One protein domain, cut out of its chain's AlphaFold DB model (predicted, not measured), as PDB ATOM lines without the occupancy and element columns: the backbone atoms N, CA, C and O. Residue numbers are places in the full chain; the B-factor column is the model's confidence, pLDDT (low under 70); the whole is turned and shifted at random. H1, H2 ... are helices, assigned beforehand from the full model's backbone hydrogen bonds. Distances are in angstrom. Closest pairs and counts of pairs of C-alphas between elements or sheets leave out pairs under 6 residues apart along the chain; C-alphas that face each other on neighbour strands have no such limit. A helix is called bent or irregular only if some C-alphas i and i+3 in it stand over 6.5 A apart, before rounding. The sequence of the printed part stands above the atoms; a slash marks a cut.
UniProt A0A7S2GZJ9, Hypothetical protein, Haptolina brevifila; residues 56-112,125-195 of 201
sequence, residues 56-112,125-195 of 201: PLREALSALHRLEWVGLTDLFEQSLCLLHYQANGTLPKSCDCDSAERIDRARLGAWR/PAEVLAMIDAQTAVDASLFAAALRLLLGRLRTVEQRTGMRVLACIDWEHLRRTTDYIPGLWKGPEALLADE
ATOM      1  N   PRO A  56     239.824 215.032 220.789       87.56
ATOM      2  CA  PRO A  56     239.742 213.650 221.254       87.56
ATOM      3  C   PRO A  56     240.311 213.473 222.673       87.56
ATOM      4  O   PRO A  56     241.526 213.429 222.873       87.56
ATOM      5  N   LEU A  57     239.432 213.293 223.670       89.62
ATOM      6  CA  LEU A  57     239.818 213.167 225.087       89.62
ATOM      7  C   LEU A  57     240.884 212.083 225.314       89.62
ATOM      8  O   LEU A  57     241.827 212.284 226.073       89.62
ATOM      9  N   ARG A  58     240.771 210.936 224.632       90.12
ATOM     10  CA  ARG A  58     241.742 209.837 224.754       90.12
ATOM     11  C   ARG A  58     243.152 210.258 224.333       90.12
ATOM     12  O   ARG A  58     244.121 209.844 224.967       90.12
ATOM     13  N   GLU A  59     243.273 211.061 223.280       88.81
ATOM     14  CA  GLU A  59     244.567 211.564 222.814       88.81
ATOM     15  C   GLU A  59     245.137 212.591 223.794       88.81
ATOM     16  O   GLU A  59     246.313 212.491 224.145       88.81
ATOM     17  N   ALA A  60     244.295 213.496 224.307       90.25
ATOM     18  CA  ALA A  60     244.684 214.475 225.321       90.25
ATOM     19  C   ALA A  60     245.188 213.801 226.609       90.25
ATOM     20  O   ALA A  60     246.261 214.137 227.105       90.25
ATOM     21  N   LEU A  61     244.468 212.792 227.114       92.25
ATOM     22  CA  LEU A  61     244.882 212.007 228.283       92.25
ATOM     23  C   LEU A  61     246.187 211.251 228.017       92.25
ATOM     24  O   LEU A  61     247.098 211.260 228.841       92.25
ATOM     25  N   SER A  62     246.317 210.631 226.844       90.38
ATOM     26  CA  SER A  62     247.557 209.954 226.459       90.38
ATOM     27  C   SER A  62     248.741 210.927 226.407       90.38
ATOM     28  O   SER A  62     249.837 210.577 226.838       90.38
ATOM     29  N   ALA A  63     248.535 212.148 225.907       92.00
ATOM     30  CA  ALA A  63     249.550 213.196 225.907       92.00
ATOM     31  C   ALA A  63     249.902 213.665 227.322       92.00
ATOM     32  O   ALA A  63     251.087 213.741 227.634       92.00
ATOM     33  N   LEU A  64     248.905 213.886 228.186       92.81
ATOM     34  CA  LEU A  64     249.097 214.226 229.597       92.81
ATOM     35  C   LEU A  64     250.008 213.210 230.305       92.81
ATOM     36  O   LEU A  64     250.954 213.601 230.979       92.81
ATOM     37  N   HIS A  65     249.780 211.910 230.098       91.81
ATOM     38  CA  HIS A  65     250.600 210.853 230.703       91.81
ATOM     39  C   HIS A  65     252.043 210.795 230.181       91.81
ATOM     40  O   HIS A  65     252.911 210.261 230.869       91.81
ATOM     41  N   ARG A  66     252.321 211.338 228.990       91.12
ATOM     42  CA  ARG A  66     253.686 211.429 228.444       91.12
ATOM     43  C   ARG A  66     254.463 212.639 228.958       91.12
ATOM     44  O   ARG A  66     255.660 212.725 228.697       91.12
ATOM     45  N   LEU A  67     253.813 213.579 229.645       90.81
ATOM     46  CA  LEU A  67     254.501 214.730 230.216       90.81
ATOM     47  C   LEU A  67     255.335 214.303 231.429       90.81
ATOM     48  O   LEU A  67     254.839 213.691 232.382       90.81
ATOM     49  N   GLU A  68     256.611 214.687 231.413       90.06
ATOM     50  CA  GLU A  68     257.536 214.461 232.529       90.06
ATOM     51  C   GLU A  68     257.051 215.189 233.795       90.06
ATOM     52  O   GLU A  68     257.062 214.637 234.901       90.06
ATOM     53  N   TRP A  69     256.502 216.392 233.620       93.06
ATOM     54  CA  TRP A  69     255.952 217.213 234.691       93.06
ATOM     55  C   TRP A  69     254.606 217.832 234.308       93.06
ATOM     56  O   TRP A  69     254.383 218.225 233.164       93.06
ATOM     57  N   VAL A  70     253.723 217.926 235.303       93.69
ATOM     58  CA  VAL A  70     252.419 218.588 235.232       93.69
ATOM     59  C   VAL A  70     252.255 219.393 236.516       93.69
ATOM     60  O   VAL A  70     252.456 218.858 237.606       93.69
ATOM     61  N   GLY A  71     251.883 220.665 236.384       94.94
ATOM     62  CA  GLY A  71     251.525 221.534 237.499       94.94
ATOM     63  C   GLY A  71     250.112 222.082 237.332       94.94
ATOM     64  O   GLY A  71     249.640 222.251 236.209       94.94
ATOM     65  N   LEU A  72     249.453 222.373 238.452       95.44
ATOM     66  CA  LEU A  72     248.130 222.993 238.490       95.44
ATOM     67  C   LEU A  72     248.195 224.319 239.236       95.44
ATOM     68  O   LEU A  72     248.803 224.419 240.300       95.44
ATOM     69  N   THR A  73     247.529 225.333 238.694       91.19
ATOM     70  CA  THR A  73     247.448 226.664 239.307       91.19
ATOM     71  C   THR A  73     246.734 226.640 240.653       91.19
ATOM     72  O   THR A  73     247.164 227.316 241.582       91.19
ATOM     73  N   ASP A  74     245.698 225.812 240.787       91.75
ATOM     74  CA  ASP A  74     244.939 225.618 242.026       91.75
ATOM     75  C   ASP A  74     245.786 224.982 243.138       91.75
ATOM     76  O   ASP A  74     245.491 225.144 244.319       91.75
ATOM     77  N   LEU A  75     246.872 224.301 242.759       94.00
ATOM     78  CA  LEU A  75     247.851 223.666 243.641       94.00
ATOM     79  C   LEU A  75     249.266 224.171 243.327       94.00
ATOM     80  O   LEU A  75     250.207 223.383 243.195       94.00
ATOM     81  N   PHE A  76     249.413 225.485 243.135       91.31
ATOM     82  CA  PHE A  76     250.653 226.089 242.640       91.31
ATOM     83  C   PHE A  76     251.872 225.748 243.509       91.31
ATOM     84  O   PHE A  76     252.870 225.247 242.996       91.31
ATOM     85  N   GLU A  77     251.779 225.948 244.826       90.88
ATOM     86  CA  GLU A  77     252.892 225.680 245.752       90.88
ATOM     87  C   GLU A  77     253.283 224.192 245.743       90.88
ATOM     88  O   GLU A  77     254.461 223.846 245.655       90.88
ATOM     89  N   GLN A  78     252.300 223.290 245.750       94.56
ATOM     90  CA  GLN A  78     252.538 221.848 245.686       94.56
ATOM     91  C   GLN A  78     253.154 221.443 244.340       94.56
ATOM     92  O   GLN A  78     254.054 220.605 244.298       94.56
ATOM     93  N   SER A  79     252.726 222.076 243.245       95.56
ATOM     94  CA  SER A  79     253.287 221.860 241.907       95.56
ATOM     95  C   SER A  79     254.766 222.251 241.843       95.56
ATOM     96  O   SER A  79     255.562 221.527 241.242       95.56
ATOM     97  N   LEU A  80     255.156 223.353 242.497       93.38
ATOM     98  CA  LEU A  80     256.558 223.771 242.608       93.38
ATOM     99  C   LEU A  80     257.378 222.828 243.491       93.38
ATOM    100  O   LEU A  80     258.510 222.504 243.140       93.38
ATOM    101  N   CYS A  81     256.815 222.349 244.602       94.12
ATOM    102  CA  CYS A  81     257.470 221.345 245.437       94.12
ATOM    103  C   CYS A  81     257.728 220.048 244.663       94.12
ATOM    104  O   CYS A  81     258.844 219.526 244.687       94.12
ATOM    105  N   LEU A  82     256.738 219.564 243.906       96.19
ATOM    106  CA  LEU A  82     256.918 218.403 243.038       96.19
ATOM    107  C   LEU A  82     258.003 218.653 241.980       96.19
ATOM    108  O   LEU A  82     258.862 217.793 241.786       96.19
ATOM    109  N   LEU A  83     257.995 219.826 241.336       95.69
ATOM    110  CA  LEU A  83     259.016 220.200 240.353       95.69
ATOM    111  C   LEU A  83     260.421 220.195 240.971       95.69
ATOM    112  O   LEU A  83     261.347 219.629 240.395       95.69
ATOM    113  N   HIS A  84     260.577 220.781 242.162       94.31
ATOM    114  CA  HIS A  84     261.853 220.802 242.874       94.31
ATOM    115  C   HIS A  84     262.344 219.386 243.187       94.31
ATOM    116  O   HIS A  84     263.518 219.085 242.979       94.31
ATOM    117  N   TYR A  85     261.457 218.503 243.653       96.69
ATOM    118  CA  TYR A  85     261.819 217.113 243.914       96.69
ATOM    119  C   TYR A  85     262.253 216.382 242.641       96.69
ATOM    120  O   TYR A  85     263.265 215.687 242.656       96.69
ATOM    121  N   GLN A  86     261.530 216.552 241.532       96.06
ATOM    122  CA  GLN A  86     261.897 215.927 240.261       96.06
ATOM    123  C   GLN A  86     263.247 216.427 239.730       96.06
ATOM    124  O   GLN A  86     264.016 215.631 239.198       96.06
ATOM    125  N   ALA A  87     263.553 217.715 239.905       95.56
ATOM    126  CA  ALA A  87     264.812 218.301 239.456       95.56
ATOM    127  C   ALA A  87     266.008 217.913 240.345       95.56
ATOM    128  O   ALA A  87     267.088 217.622 239.836       95.56
ATOM    129  N   ASN A  88     265.820 217.906 241.669       96.44
ATOM    130  CA  ASN A  88     266.923 217.851 242.636       96.44
ATOM    131  C   ASN A  88     266.982 216.545 243.445       96.44
ATOM    132  O   ASN A  88     267.890 216.367 244.258       96.44
ATOM    133  N   GLY A  89     265.989 215.661 243.313       96.62
ATOM    134  CA  GLY A  89     265.841 214.439 244.116       96.62
ATOM    135  C   GLY A  89     265.535 214.679 245.602       96.62
ATOM    136  O   GLY A  89     265.429 213.729 246.375       96.62
ATOM    137  N   THR A  90     265.399 215.940 246.016       96.12
ATOM    138  CA  THR A  90     265.195 216.372 247.402       96.12
ATOM    139  C   THR A  90     264.160 217.492 247.462       96.12
ATOM    140  O   THR A  90     263.948 218.220 246.487       96.12
ATOM    141  N   LEU A  91     263.498 217.624 248.612       94.56
ATOM    142  CA  LEU A  91     262.560 218.708 248.887       94.56
ATOM    143  C   LEU A  91     263.190 219.732 249.841       94.56
ATOM    144  O   LEU A  91     263.835 219.337 250.816       94.56
ATOM    145  N   PRO A  92     262.992 221.039 249.604       92.88
ATOM    146  CA  PRO A  92     263.352 222.049 250.580       92.88
ATOM    147  C   PRO A  92     262.401 221.944 251.775       92.88
ATOM    148  O   PRO A  92     261.231 221.587 251.630       92.88
ATOM    149  N   LYS A  93     262.870 222.319 252.966       92.62
ATOM    150  CA  LYS A  93     262.046 222.289 254.183       92.62
ATOM    151  C   LYS A  93     260.806 223.184 254.111       92.62
ATOM    152  O   LYS A  93     259.867 222.951 254.860       92.62
ATOM    153  N   SER A  94     260.776 224.182 253.230       91.06
ATOM    154  CA  SER A  94     259.587 225.009 252.982       91.06
ATOM    155  C   SER A  94     258.428 224.234 252.335       91.06
ATOM    156  O   SER A  94     257.283 224.672 252.419       91.06
ATOM    157  N   CYS A  95     258.705 223.082 251.716       92.88
ATOM    158  CA  CYS A  95     257.683 222.198 251.157       92.88
ATOM    159  C   CYS A  95     257.015 221.302 252.200       92.88
ATOM    160  O   CYS A  95     255.936 220.775 251.932       92.88
ATOM    161  N   ASP A  96     257.624 221.135 253.374       94.81
ATOM    162  CA  ASP A  96     257.021 220.384 254.465       94.81
ATOM    163  C   ASP A  96     256.027 221.260 255.234       94.81
ATOM    164  O   ASP A  96     256.316 222.394 255.621       94.81
ATOM    165  N   CYS A  97     254.831 220.730 255.441       90.94
ATOM    166  CA  CYS A  97     253.723 221.442 256.063       90.94
ATOM    167  C   CYS A  97     253.879 221.652 257.558       90.94
ATOM    168  O   CYS A  97     253.312 222.599 258.098       90.94
ATOM    169  N   ASP A  98     254.677 220.807 258.203       91.69
ATOM    170  CA  ASP A  98     254.953 220.905 259.637       91.69
ATOM    171  C   ASP A  98     256.210 221.717 259.939       91.69
ATOM    172  O   ASP A  98     256.559 221.948 261.097       91.69
ATOM    173  N   SER A  99     256.917 222.146 258.897       91.44
ATOM    174  CA  SER A  99     258.162 222.872 259.047       91.44
ATOM    175  C   SER A  99     257.910 224.313 259.469       91.44
ATOM    176  O   SER A  99     257.190 225.060 258.810       91.44
ATOM    177  N   ALA A 100     258.612 224.750 260.514       86.75
ATOM    178  CA  ALA A 100     258.658 226.157 260.908       86.75
ATOM    179  C   ALA A 100     259.292 227.064 259.831       86.75
ATOM    180  O   ALA A 100     259.095 228.276 259.848       86.75
ATOM    181  N   GLU A 101     260.048 226.490 258.885       83.25
ATOM    182  CA  GLU A 101     260.634 227.214 257.749       83.25
ATOM    183  C   GLU A 101     259.625 227.443 256.612       83.25
ATOM    184  O   GLU A 101     259.937 228.124 255.630       83.25
ATOM    185  N   ARG A 102     258.400 226.913 256.733       80.44
ATOM    186  CA  ARG A 102     257.281 227.256 255.859       80.44
ATOM    187  C   ARG A 102     256.820 228.680 256.169       80.44
ATOM    188  O   ARG A 102     255.835 228.922 256.857       80.44
ATOM    189  N   ILE A 103     257.559 229.655 255.662       65.31
ATOM    190  CA  ILE A 103     257.124 231.048 255.685       65.31
ATOM    191  C   ILE A 103     256.024 231.179 254.631       65.31
ATOM    192  O   ILE A 103     256.293 230.939 253.455       65.31
ATOM    193  N   ASP A 104     254.832 231.643 255.026       60.53
ATOM    194  CA  ASP A 104     253.633 231.885 254.184       60.53
ATOM    195  C   ASP A 104     253.889 232.664 252.872       60.53
ATOM    196  O   ASP A 104     253.010 232.801 252.018       60.53
ATOM    197  N   ARG A 105     255.085 233.241 252.710       51.66
ATOM    198  CA  ARG A 105     255.484 234.096 251.588       51.66
ATOM    199  C   ARG A 105     256.879 233.831 251.030       51.66
ATOM    200  O   ARG A 105     257.261 234.532 250.094       51.66
ATOM    201  N   ALA A 106     257.622 232.835 251.516       50.91
ATOM    202  CA  ALA A 106     258.826 232.366 250.822       50.91
ATOM    203  C   ALA A 106     258.409 231.472 249.644       50.91
ATOM    204  O   ALA A 106     258.770 230.301 249.558       50.91
ATOM    205  N   ARG A 107     257.578 232.033 248.758       59.47
ATOM    206  CA  ARG A 107     257.197 231.408 247.496       59.47
ATOM    207  C   ARG A 107     258.480 231.101 246.742       59.47
ATOM    208  O   ARG A 107     259.411 231.912 246.761       59.47
ATOM    209  N   LEU A 108     258.536 229.958 246.070       58.62
ATOM    210  CA  LEU A 108     259.623 229.608 245.153       58.62
ATOM    211  C   LEU A 108     259.567 230.532 243.910       58.62
ATOM    212  O   LEU A 108     259.254 230.095 242.808       58.62
ATOM    213  N   GLY A 109     259.814 231.837 244.100       57.72
ATOM    214  CA  GLY A 109     259.750 232.897 243.091       57.72
ATOM    215  C   GLY A 109     258.911 234.121 243.495       57.72
ATOM    216  O   GLY A 109     257.932 234.035 244.235       57.72
ATOM    217  N   ALA A 110     259.272 235.293 242.958       58.28
ATOM    218  CA  ALA A 110     258.484 236.522 243.066       58.28
ATOM    219  C   ALA A 110     257.379 236.531 241.999       58.28
ATOM    220  O   ALA A 110     257.536 237.102 240.920       58.28
ATOM    221  N   TRP A 111     256.261 235.857 242.270       63.12
ATOM    222  CA  TRP A 111     255.121 235.881 241.356       63.12
ATOM    223  C   TRP A 111     254.361 237.211 241.454       63.12
ATOM    224  O   TRP A 111     254.004 237.658 242.547       63.12
ATOM    225  N   ARG A 112     254.082 237.822 240.298       65.62
ATOM    226  CA  ARG A 112     253.239 239.013 240.164       65.62
ATOM    227  C   ARG A 112     252.102 238.690 239.197       65.62
ATOM    228  O   ARG A 112     252.358 238.496 238.013       65.62
ATOM    229  N   PRO A 125     225.988 235.881 232.346       91.44
ATOM    230  CA  PRO A 125     224.702 235.344 231.915       91.44
ATOM    231  C   PRO A 125     224.726 233.814 231.812       91.44
ATOM    232  O   PRO A 125     225.726 233.228 231.391       91.44
ATOM    233  N   ALA A 126     223.601 233.163 232.123       90.00
ATOM    234  CA  ALA A 126     223.485 231.702 232.088       90.00
ATOM    235  C   ALA A 126     223.823 231.101 230.709       90.00
ATOM    236  O   ALA A 126     224.438 230.043 230.628       90.00
ATOM    237  N   GLU A 127     223.474 231.798 229.626       89.31
ATOM    238  CA  GLU A 127     223.818 231.400 228.253       89.31
ATOM    239  C   GLU A 127     225.332 231.416 227.987       89.31
ATOM    240  O   GLU A 127     225.856 230.530 227.313       89.31
ATOM    241  N   VAL A 128     226.054 232.383 228.564       87.19
ATOM    242  CA  VAL A 128     227.512 232.491 228.436       87.19
ATOM    243  C   VAL A 128     228.187 231.383 229.233       87.19
ATOM    244  O   VAL A 128     229.123 230.766 228.731       87.19
ATOM    245  N   LEU A 129     227.694 231.091 230.440       87.38
ATOM    246  CA  LEU A 129     228.176 229.963 231.243       87.38
ATOM    247  C   LEU A 129     227.968 228.632 230.513       87.38
ATOM    248  O   LEU A 129     228.926 227.886 230.351       87.38
ATOM    249  N   ALA A 130     226.772 228.384 229.969       88.19
ATOM    250  CA  ALA A 130     226.486 227.163 229.213       88.19
ATOM    251  C   ALA A 130     227.399 226.998 227.985       88.19
ATOM    252  O   ALA A 130     227.815 225.889 227.655       88.19
ATOM    253  N   MET A 131     227.736 228.100 227.312       85.94
ATOM    254  CA  MET A 131     228.692 228.082 226.209       85.94
ATOM    255  C   MET A 131     230.118 227.774 226.682       85.94
ATOM    256  O   MET A 131     230.797 226.978 226.036       85.94
ATOM    257  N   ILE A 132     230.575 228.368 227.792       85.88
ATOM    258  CA  ILE A 132     231.888 228.060 228.383       85.88
ATOM    259  C   ILE A 132     231.948 226.585 228.787       85.88
ATOM    260  O   ILE A 132     232.914 225.904 228.446       85.88
ATOM    261  N   ASP A 133     230.911 226.066 229.442       88.12
ATOM    262  CA  ASP A 133     230.829 224.664 229.859       88.12
ATOM    263  C   ASP A 133     230.894 223.724 228.650       88.12
ATOM    264  O   ASP A 133     231.669 222.767 228.637       88.12
ATOM    265  N   ALA A 134     230.144 224.030 227.586       86.56
ATOM    266  CA  ALA A 134     230.176 223.254 226.350       86.56
ATOM    267  C   ALA A 134     231.569 223.257 225.698       86.56
ATOM    268  O   ALA A 134     232.017 222.225 225.204       86.56
ATOM    269  N   GLN A 135     232.265 224.397 225.719       85.12
ATOM    270  CA  GLN A 135     233.604 224.547 225.138       85.12
ATOM    271  C   GLN A 135     234.720 223.945 225.999       85.12
ATOM    272  O   GLN A 135     235.797 223.660 225.481       85.12
ATOM    273  N   THR A 136     234.490 223.758 227.299       88.81
ATOM    274  CA  THR A 136     235.504 223.289 228.259       88.81
ATOM    275  C   THR A 136     235.197 221.904 228.827       88.81
ATOM    276  O   THR A 136     235.913 221.428 229.703       88.81
ATOM    277  N   ALA A 137     234.185 221.199 228.312       90.62
ATOM    278  CA  ALA A 137     233.801 219.872 228.798       90.62
ATOM    279  C   ALA A 137     234.961 218.851 228.756       90.62
ATOM    280  O   ALA A 137     235.155 218.064 229.692       90.62
ATOM    281  N   VAL A 138     235.768 218.876 227.688       90.75
ATOM    282  CA  VAL A 138     236.964 218.024 227.571       90.75
ATOM    283  C   VAL A 138     238.047 218.476 228.552       90.75
ATOM    284  O   VAL A 138     238.648 217.640 229.226       90.75
ATOM    285  N   ASP A 139     238.261 219.784 228.694       92.25
ATOM    286  CA  ASP A 139     239.211 220.363 229.646       92.25
ATOM    287  C   ASP A 139     238.860 220.045 231.098       92.25
ATOM    288  O   ASP A 139     239.754 219.736 231.874       92.25
ATOM    289  N   ALA A 140     237.579 220.030 231.464       92.88
ATOM    290  CA  ALA A 140     237.130 219.635 232.794       92.88
ATOM    291  C   ALA A 140     237.521 218.178 233.102       92.88
ATOM    292  O   ALA A 140     238.036 217.870 234.181       92.88
ATOM    293  N   SER A 141     237.360 217.284 232.121       92.44
ATOM    294  CA  SER A 141     237.789 215.882 232.231       92.44
ATOM    295  C   SER A 141     239.316 215.754 232.310       92.44
ATOM    296  O   SER A 141     239.843 214.955 233.087       92.44
ATOM    297  N   LEU A 142     240.037 216.560 231.530       93.31
ATOM    298  CA  LEU A 142     241.496 216.585 231.510       93.31
ATOM    299  C   LEU A 142     242.082 217.144 232.816       93.31
ATOM    300  O   LEU A 142     243.004 216.551 233.370       93.31
ATOM    301  N   PHE A 143     241.515 218.231 233.343       94.75
ATOM    302  CA  PHE A 143     241.860 218.803 234.643       94.75
ATOM    303  C   PHE A 143     241.649 217.774 235.753       94.75
ATOM    304  O   PHE A 143     242.529 217.570 236.584       94.75
ATOM    305  N   ALA A 144     240.520 217.060 235.730       93.56
ATOM    306  CA  ALA A 144     240.233 216.004 236.692       93.56
ATOM    307  C   ALA A 144     241.277 214.870 236.658       93.56
ATOM    308  O   ALA A 144     241.636 214.326 237.706       93.56
ATOM    309  N   ALA A 145     241.772 214.499 235.475       93.06
ATOM    310  CA  ALA A 145     242.846 213.518 235.332       93.06
ATOM    311  C   ALA A 145     244.204 214.074 235.801       93.06
ATOM    312  O   ALA A 145     244.920 213.403 236.545       93.06
ATOM    313  N   ALA A 146     244.532 215.313 235.429       95.25
ATOM    314  CA  ALA A 146     245.760 215.994 235.837       95.25
ATOM    315  C   ALA A 146     245.833 216.197 237.357       95.25
ATOM    316  O   ALA A 146     246.897 216.018 237.946       95.25
ATOM    317  N   LEU A 147     244.706 216.508 238.002       95.38
ATOM    318  CA  LEU A 147     244.619 216.652 239.452       95.38
ATOM    319  C   LEU A 147     244.919 215.334 240.163       95.38
ATOM    320  O   LEU A 147     245.746 215.318 241.069       95.38
ATOM    321  N   ARG A 148     244.316 214.223 239.723       92.75
ATOM    322  CA  ARG A 148     244.612 212.891 240.281       92.75
ATOM    323  C   ARG A 148     246.090 212.529 240.119       92.75
ATOM    324  O   ARG A 148     246.725 212.161 241.100       92.75
ATOM    325  N   LEU A 149     246.636 212.719 238.914       93.44
ATOM    326  CA  LEU A 149     248.051 212.476 238.606       93.44
ATOM    327  C   LEU A 149     248.990 213.313 239.491       93.44
ATOM    328  O   LEU A 149     249.991 212.814 239.997       93.44
ATOM    329  N   LEU A 150     248.692 214.600 239.684       95.88
ATOM    330  CA  LEU A 150     249.487 215.471 240.549       95.88
ATOM    331  C   LEU A 150     249.427 215.000 242.009       95.88
ATOM    332  O   LEU A 150     250.464 214.903 242.667       95.88
ATOM    333  N   LEU A 151     248.231 214.691 242.513       95.19
ATOM    334  CA  LEU A 151     248.022 214.288 243.902       95.19
ATOM    335  C   LEU A 151     248.696 212.953 244.245       95.19
ATOM    336  O   LEU A 151     249.332 212.860 245.299       95.19
ATOM    337  N   GLY A 152     248.624 211.934 243.387       93.88
ATOM    338  CA  GLY A 152     249.306 210.665 243.662       93.88
ATOM    339  C   GLY A 152     250.825 210.734 243.447       93.88
ATOM    340  O   GLY A 152     251.578 210.144 244.234       93.88
ATOM    341  N   ARG A 153     251.323 211.568 242.518       95.06
ATOM    342  CA  ARG A 153     252.758 211.930 242.465       95.06
ATOM    343  C   ARG A 153     253.222 212.588 243.765       95.06
ATOM    344  O   ARG A 153     254.234 212.170 244.323       95.06
ATOM    345  N   LEU A 154     252.477 213.565 244.285       96.12
ATOM    346  CA  LEU A 154     252.777 214.205 245.570       96.12
ATOM    347  C   LEU A 154     252.779 213.192 246.717       96.12
ATOM    348  O   LEU A 154     253.732 213.166 247.491       96.12
ATOM    349  N   ARG A 155     251.783 212.300 246.781       96.12
ATOM    350  CA  ARG A 155     251.736 211.222 247.780       96.12
ATOM    351  C   ARG A 155     252.982 210.337 247.726       96.12
ATOM    352  O   ARG A 155     253.549 210.010 248.766       96.12
ATOM    353  N   THR A 156     253.428 209.976 246.525       95.31
ATOM    354  CA  THR A 156     254.657 209.193 246.329       95.31
ATOM    355  C   THR A 156     255.882 209.944 246.857       95.31
ATOM    356  O   THR A 156     256.758 209.344 247.483       95.31
ATOM    357  N   VAL A 157     255.952 211.263 246.648       96.25
ATOM    358  CA  VAL A 157     257.029 212.101 247.198       96.25
ATOM    359  C   VAL A 157     256.984 212.139 248.728       96.25
ATOM    360  O   VAL A 157     258.032 211.968 249.352       96.25
ATOM    361  N   GLU A 158     255.809 212.294 249.347       96.88
ATOM    362  CA  GLU A 158     255.675 212.238 250.812       96.88
ATOM    363  C   GLU A 158     256.176 210.899 251.366       96.88
ATOM    364  O   GLU A 158     256.970 210.873 252.301       96.88
ATOM    365  N   GLN A 159     255.787 209.780 250.744       96.38
ATOM    366  CA  GLN A 159     256.220 208.439 251.155       96.38
ATOM    367  C   GLN A 159     257.740 208.256 251.073       96.38
ATOM    368  O   GLN A 159     258.329 207.582 251.915       96.38
ATOM    369  N   ARG A 160     258.389 208.852 250.065       97.12
ATOM    370  CA  ARG A 160     259.842 208.741 249.859       97.12
ATOM    371  C   ARG A 160     260.657 209.663 250.757       97.12
ATOM    372  O   ARG A 160     261.794 209.336 251.080       97.12
ATOM    373  N   THR A 161     260.119 210.830 251.092       97.19
ATOM    374  CA  THR A 161     260.865 211.895 251.787       97.19
ATOM    375  C   THR A 161     260.492 212.035 253.260       97.19
ATOM    376  O   THR A 161     261.268 212.602 254.023       97.19
ATOM    377  N   GLY A 162     259.317 211.546 253.663       97.12
ATOM    378  CA  GLY A 162     258.730 211.768 254.984       97.12
ATOM    379  C   GLY A 162     258.111 213.157 255.183       97.12
ATOM    380  O   GLY A 162     257.505 213.389 256.224       97.12
ATOM    381  N   MET A 163     258.230 214.073 254.215       96.94
ATOM    382  CA  MET A 163     257.649 215.421 254.298       96.94
ATOM    383  C   MET A 163     256.157 215.403 253.962       96.94
ATOM    384  O   MET A 163     255.746 214.693 253.045       96.94
ATOM    385  N   ARG A 164     255.342 216.214 254.648       96.31
ATOM    386  CA  ARG A 164     253.873 216.184 254.516       96.31
ATOM    387  C   ARG A 164     253.312 217.217 253.535       96.31
ATOM    388  O   ARG A 164     252.477 218.026 253.916       96.31
ATOM    389  N   VAL A 165     253.749 217.223 252.278       95.00
ATOM    390  CA  VAL A 165     253.367 218.237 251.265       95.00
ATOM    391  C   VAL A 165     251.844 218.378 251.046       95.00
ATOM    392  O   VAL A 165     251.341 219.487 250.838       95.00
ATOM    393  N   LEU A 166     251.084 217.279 251.094       95.31
ATOM    394  CA  LEU A 166     249.632 217.261 250.875       95.31
ATOM    395  C   LEU A 166     248.850 217.897 252.030       95.31
ATOM    396  O   LEU A 166     247.726 218.358 251.821       95.31
ATOM    397  N   ALA A 167     249.423 217.956 253.235       94.06
ATOM    398  CA  ALA A 167     248.743 218.497 254.412       94.06
ATOM    399  C   ALA A 167     248.443 220.005 254.301       94.06
ATOM    400  O   ALA A 167     247.594 220.513 255.026       94.06
ATOM    401  N   CYS A 168     249.092 220.710 253.373       90.62
ATOM    402  CA  CYS A 168     248.895 222.143 253.144       90.62
ATOM    403  C   CYS A 168     247.927 222.468 252.018       90.62
ATOM    404  O   CYS A 168     247.809 223.630 251.623       90.62
ATOM    405  N   ILE A 169     247.295 221.459 251.429       92.94
ATOM    406  CA  ILE A 169     246.241 221.705 250.459       92.94
ATOM    407  C   ILE A 169     245.021 222.224 251.222       92.94
ATOM    408  O   ILE A 169     244.498 221.547 252.108       92.94
ATOM    409  N   ASP A 170     244.545 223.414 250.856       92.06
ATOM    410  CA  ASP A 170     243.225 223.889 251.268       92.06
ATOM    411  C   ASP A 170     242.163 223.117 250.473       92.06
ATOM    412  O   ASP A 170     241.702 223.534 249.407       92.06
ATOM    413  N   TRP A 171     241.821 221.931 250.978       92.38
ATOM    414  CA  TRP A 171     240.865 221.023 250.349       92.38
ATOM    415  C   TRP A 171     239.473 221.634 250.216       92.38
ATOM    416  O   TRP A 171     238.748 221.314 249.274       92.38
ATOM    417  N   GLU A 172     239.083 222.511 251.142       91.88
ATOM    418  CA  GLU A 172     237.787 223.171 251.072       91.88
ATOM    419  C   GLU A 172     237.772 224.202 249.944       91.88
ATOM    420  O   GLU A 172     236.824 224.232 249.159       91.88
ATOM    421  N   HIS A 173     238.827 225.010 249.823       90.75
ATOM    422  CA  HIS A 173     238.980 225.936 248.709       90.75
ATOM    423  C   HIS A 173     239.031 225.206 247.373       90.75
ATOM    424  O   HIS A 173     238.215 225.526 246.514       90.75
ATOM    425  N   LEU A 174     239.892 224.194 247.236       92.88
ATOM    426  CA  LEU A 174     240.004 223.405 246.009       92.88
ATOM    427  C   LEU A 174     238.656 222.792 245.608       92.88
ATOM    428  O   LEU A 174     238.285 222.826 244.438       92.88
ATOM    429  N   ARG A 175     237.888 222.274 246.577       92.50
ATOM    430  CA  ARG A 175     236.536 221.766 246.321       92.50
ATOM    431  C   ARG A 175     235.604 222.869 245.837       92.50
ATOM    432  O   ARG A 175     234.982 222.698 244.801       92.50
ATOM    433  N   ARG A 176     235.520 224.000 246.543       90.38
ATOM    434  CA  ARG A 176     234.643 225.122 246.154       90.38
ATOM    435  C   ARG A 176     234.988 225.700 244.781       90.38
ATOM    436  O   ARG A 176     234.105 226.231 244.126       90.38
ATOM    437  N   THR A 177     236.252 225.656 244.359       88.69
ATOM    438  CA  THR A 177     236.673 226.197 243.058       88.69
ATOM    439  C   THR A 177     236.572 225.195 241.919       88.69
ATOM    440  O   THR A 177     236.856 225.573 240.789       88.69
ATOM    441  N   THR A 178     236.187 223.941 242.172       91.44
ATOM    442  CA  THR A 178     236.139 222.886 241.141       91.44
ATOM    443  C   THR A 178     234.941 221.940 241.293       91.44
ATOM    444  O   THR A 178     234.879 220.904 240.631       91.44
ATOM    445  N   ASP A 179     233.982 222.251 242.166       90.69
ATOM    446  CA  ASP A 179     232.780 221.436 242.397       90.69
ATOM    447  C   ASP A 179     231.850 221.380 241.180       90.69
ATOM    448  O   ASP A 179     231.097 220.417 241.030       90.69
ATOM    449  N   TYR A 180     231.968 222.353 240.278       86.88
ATOM    450  CA  TYR A 180     231.297 222.366 238.985       86.88
ATOM    451  C   TYR A 180     231.745 221.228 238.049       86.88
ATOM    452  O   TYR A 180     231.036 220.937 237.089       86.88
ATOM    453  N   ILE A 181     232.885 220.565 238.301       89.94
ATOM    454  CA  ILE A 181     233.387 219.468 237.461       89.94
ATOM    455  C   ILE A 181     232.665 218.157 237.822       89.94
ATOM    456  O   ILE A 181     232.888 217.606 238.912       89.94
ATOM    457  N   PRO A 182     231.843 217.586 236.919       85.88
ATOM    458  CA  PRO A 182     231.045 216.407 237.234       85.88
ATOM    459  C   PRO A 182     231.905 215.199 237.619       85.88
ATOM    460  O   PRO A 182     232.845 214.824 236.920       85.88
ATOM    461  N   GLY A 183     231.566 214.555 238.738       85.94
ATOM    462  CA  GLY A 183     232.216 213.317 239.181       85.94
ATOM    463  C   GLY A 183     233.653 213.472 239.693       85.94
ATOM    464  O   GLY A 183     234.274 212.456 240.023       85.94
ATOM    465  N   LEU A 184     234.182 214.700 239.791       87.94
ATOM    466  CA  LEU A 184     235.506 214.950 240.365       87.94
ATOM    467  C   LEU A 184     235.538 214.602 241.857       87.94
ATOM    468  O   LEU A 184     236.425 213.894 242.328       87.94
ATOM    469  N   TRP A 185     234.528 215.061 242.592       87.56
ATOM    470  CA  TRP A 185     234.483 214.959 244.044       87.56
ATOM    471  C   TRP A 185     233.668 213.748 244.494       87.56
ATOM    472  O   TRP A 185     232.450 213.809 244.627       87.56
ATOM    473  N   LYS A 186     234.364 212.644 244.781       81.19
ATOM    474  CA  LYS A 186     233.829 211.493 245.540       81.19
ATOM    475  C   LYS A 186     234.380 211.427 246.977       81.19
ATOM    476  O   LYS A 186     234.139 210.460 247.689       81.19
ATOM    477  N   GLY A 187     235.125 212.461 247.387       70.25
ATOM    478  CA  GLY A 187     235.871 212.569 248.647       70.25
ATOM    479  C   GLY A 187     237.385 212.745 248.410       70.25
ATOM    480  O   GLY A 187     237.870 212.316 247.362       70.25
ATOM    481  N   PRO A 188     238.150 213.356 249.341       70.00
ATOM    482  CA  PRO A 188     239.601 213.549 249.186       70.00
ATOM    483  C   PRO A 188     240.368 212.236 248.996       70.00
ATOM    484  O   PRO A 188     241.226 212.134 248.126       70.00
ATOM    485  N   GLU A 189     239.998 211.197 249.746       78.38
ATOM    486  CA  GLU A 189     240.615 209.872 249.623       78.38
ATOM    487  C   GLU A 189     240.358 209.231 248.255       78.38
ATOM    488  O   GLU A 189     241.234 208.570 247.711       78.38
ATOM    489  N   ALA A 190     239.195 209.477 247.641       81.56
ATOM    490  CA  ALA A 190     238.897 208.961 246.307       81.56
ATOM    491  C   ALA A 190     239.798 209.594 245.231       81.56
ATOM    492  O   ALA A 190     240.219 208.909 244.303       81.56
ATOM    493  N   LEU A 191     240.147 210.878 245.381       81.81
ATOM    494  CA  LEU A 191     241.100 211.553 244.491       81.81
ATOM    495  C   LEU A 191     242.520 210.988 244.614       81.81
ATOM    496  O   LEU A 191     243.284 211.048 243.655       81.81
ATOM    497  N   LEU A 192     242.863 210.446 245.784       80.62
ATOM    498  CA  LEU A 192     244.171 209.864 246.077       80.62
ATOM    499  C   LEU A 192     244.246 208.363 245.750       80.62
ATOM    500  O   LEU A 192     245.333 207.853 245.483       80.62
ATOM    501  N   ALA A 193     243.116 207.652 245.770       74.12
ATOM    502  CA  ALA A 193     243.053 206.204 245.572       74.12
ATOM    503  C   ALA A 193     243.130 205.771 244.095       74.12
ATOM    504  O   ALA A 193     243.637 204.686 243.810       74.12
ATOM    505  N   ASP A 194     242.664 206.604 243.156       60.59
ATOM    506  CA  ASP A 194     242.530 206.236 241.735       60.59
ATOM    507  C   ASP A 194     243.882 205.966 241.023       60.59
ATOM    508  O   ASP A 194     243.920 205.229 240.036       60.59
ATOM    509  N   GLU A 195     245.011 206.508 241.504       55.22
ATOM    510  CA  GLU A 195     246.309 206.344 240.820       55.22
ATOM    511  C   GLU A 195     247.032 205.027 241.166       55.22
ATOM    512  O   GLU A 195     247.720 204.452 240.320       55.22
TER     513      GLU A 195
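This is residues 56 to 112 and 125 to 195 of the 201 residues of the protein "Hypothetical protein" of Haptolina brevifila (UniProt A0A7S2GZJ9). A long, straight helical arm, H3b, is the spine of this model, and H1, H2, H4 and H6 pack round it, H6 crossing it. The first arm of the same helix, H3a, turns away steeply at one end, and residues 125 to 132 stick out there, while H5 touches no helix. The printed part has 128 residues with six named helices, H1 to H6 in chain order, and no named strand; its class is all helix. The whole is compact, with a radius of gyration of the C-alphas of 15.9 A, and spans 48 by 31 by 29 A.

Start at the hub, H3, residues 126 to 161, which touches four other helices. By its hydrogen bonds it was assigned as one helix, but it is bent, with C-alphas 135 and 138 7.7 A apart; its arms H3a, residues 126 to 135, and H3b, residues 138 to 161, stand at a steep tilt of 66 degrees. Residues 138 to 146 of H3b touch H1, residues 57 to 66, closest at the C-alphas of Leu 57 and Val 138, 6.2 A, at a shallow tilt of 25 degrees, the same way. H2, residues 73 to 88, touches H3b at a steep tilt of 45 degrees, the same way, with the C-alphas of Leu 82 and Leu 154 closest at 6.4 A. H2 is irregular, with C-alphas 74 and 77 8.8 A apart, and has a kink of 38 degrees near residue 80. H6, residues 188 to 193, touches H3b about perpendicular at 78 degrees, closest at the C-alphas of Arg 148 and Leu 191, 5.6 A. H4, residues 165 to 168, touches H3b, closest at the C-alphas of Glu 158 and Val 165, 6.4 A. H5, residues 171 to 176, is close to H2 but not clearly touching, with the C-alphas of Asp 74 and Leu 174 closest at 6.7 A. Every O i to N i+4 pair is within hydrogen-bond range in H1, H3a, H3b, H5 and H6; in H2 10 of 12 are, and H4 is too short for such a pair.

Find C-alpha 138 at (236.964, 218.024, 227.571); from there H3b runs 34.6 A to C-alpha 161 at (260.865, 211.895, 251.787). H2 measures 21.6 A, H1 14.4 A and H3a 14.2 A. H6 ends at C-alpha 193, (243.053, 206.204, 245.572).

Look for residues 113 to 124 and you find a cut, with C-alphas 112 and 125 29.9 A apart. Before it, residues 89 to 112 hold no named element. The link from H5 to H6 is long, with 11 residues. Confidence is under 70 at residues 103 to 112 and 194 to 195.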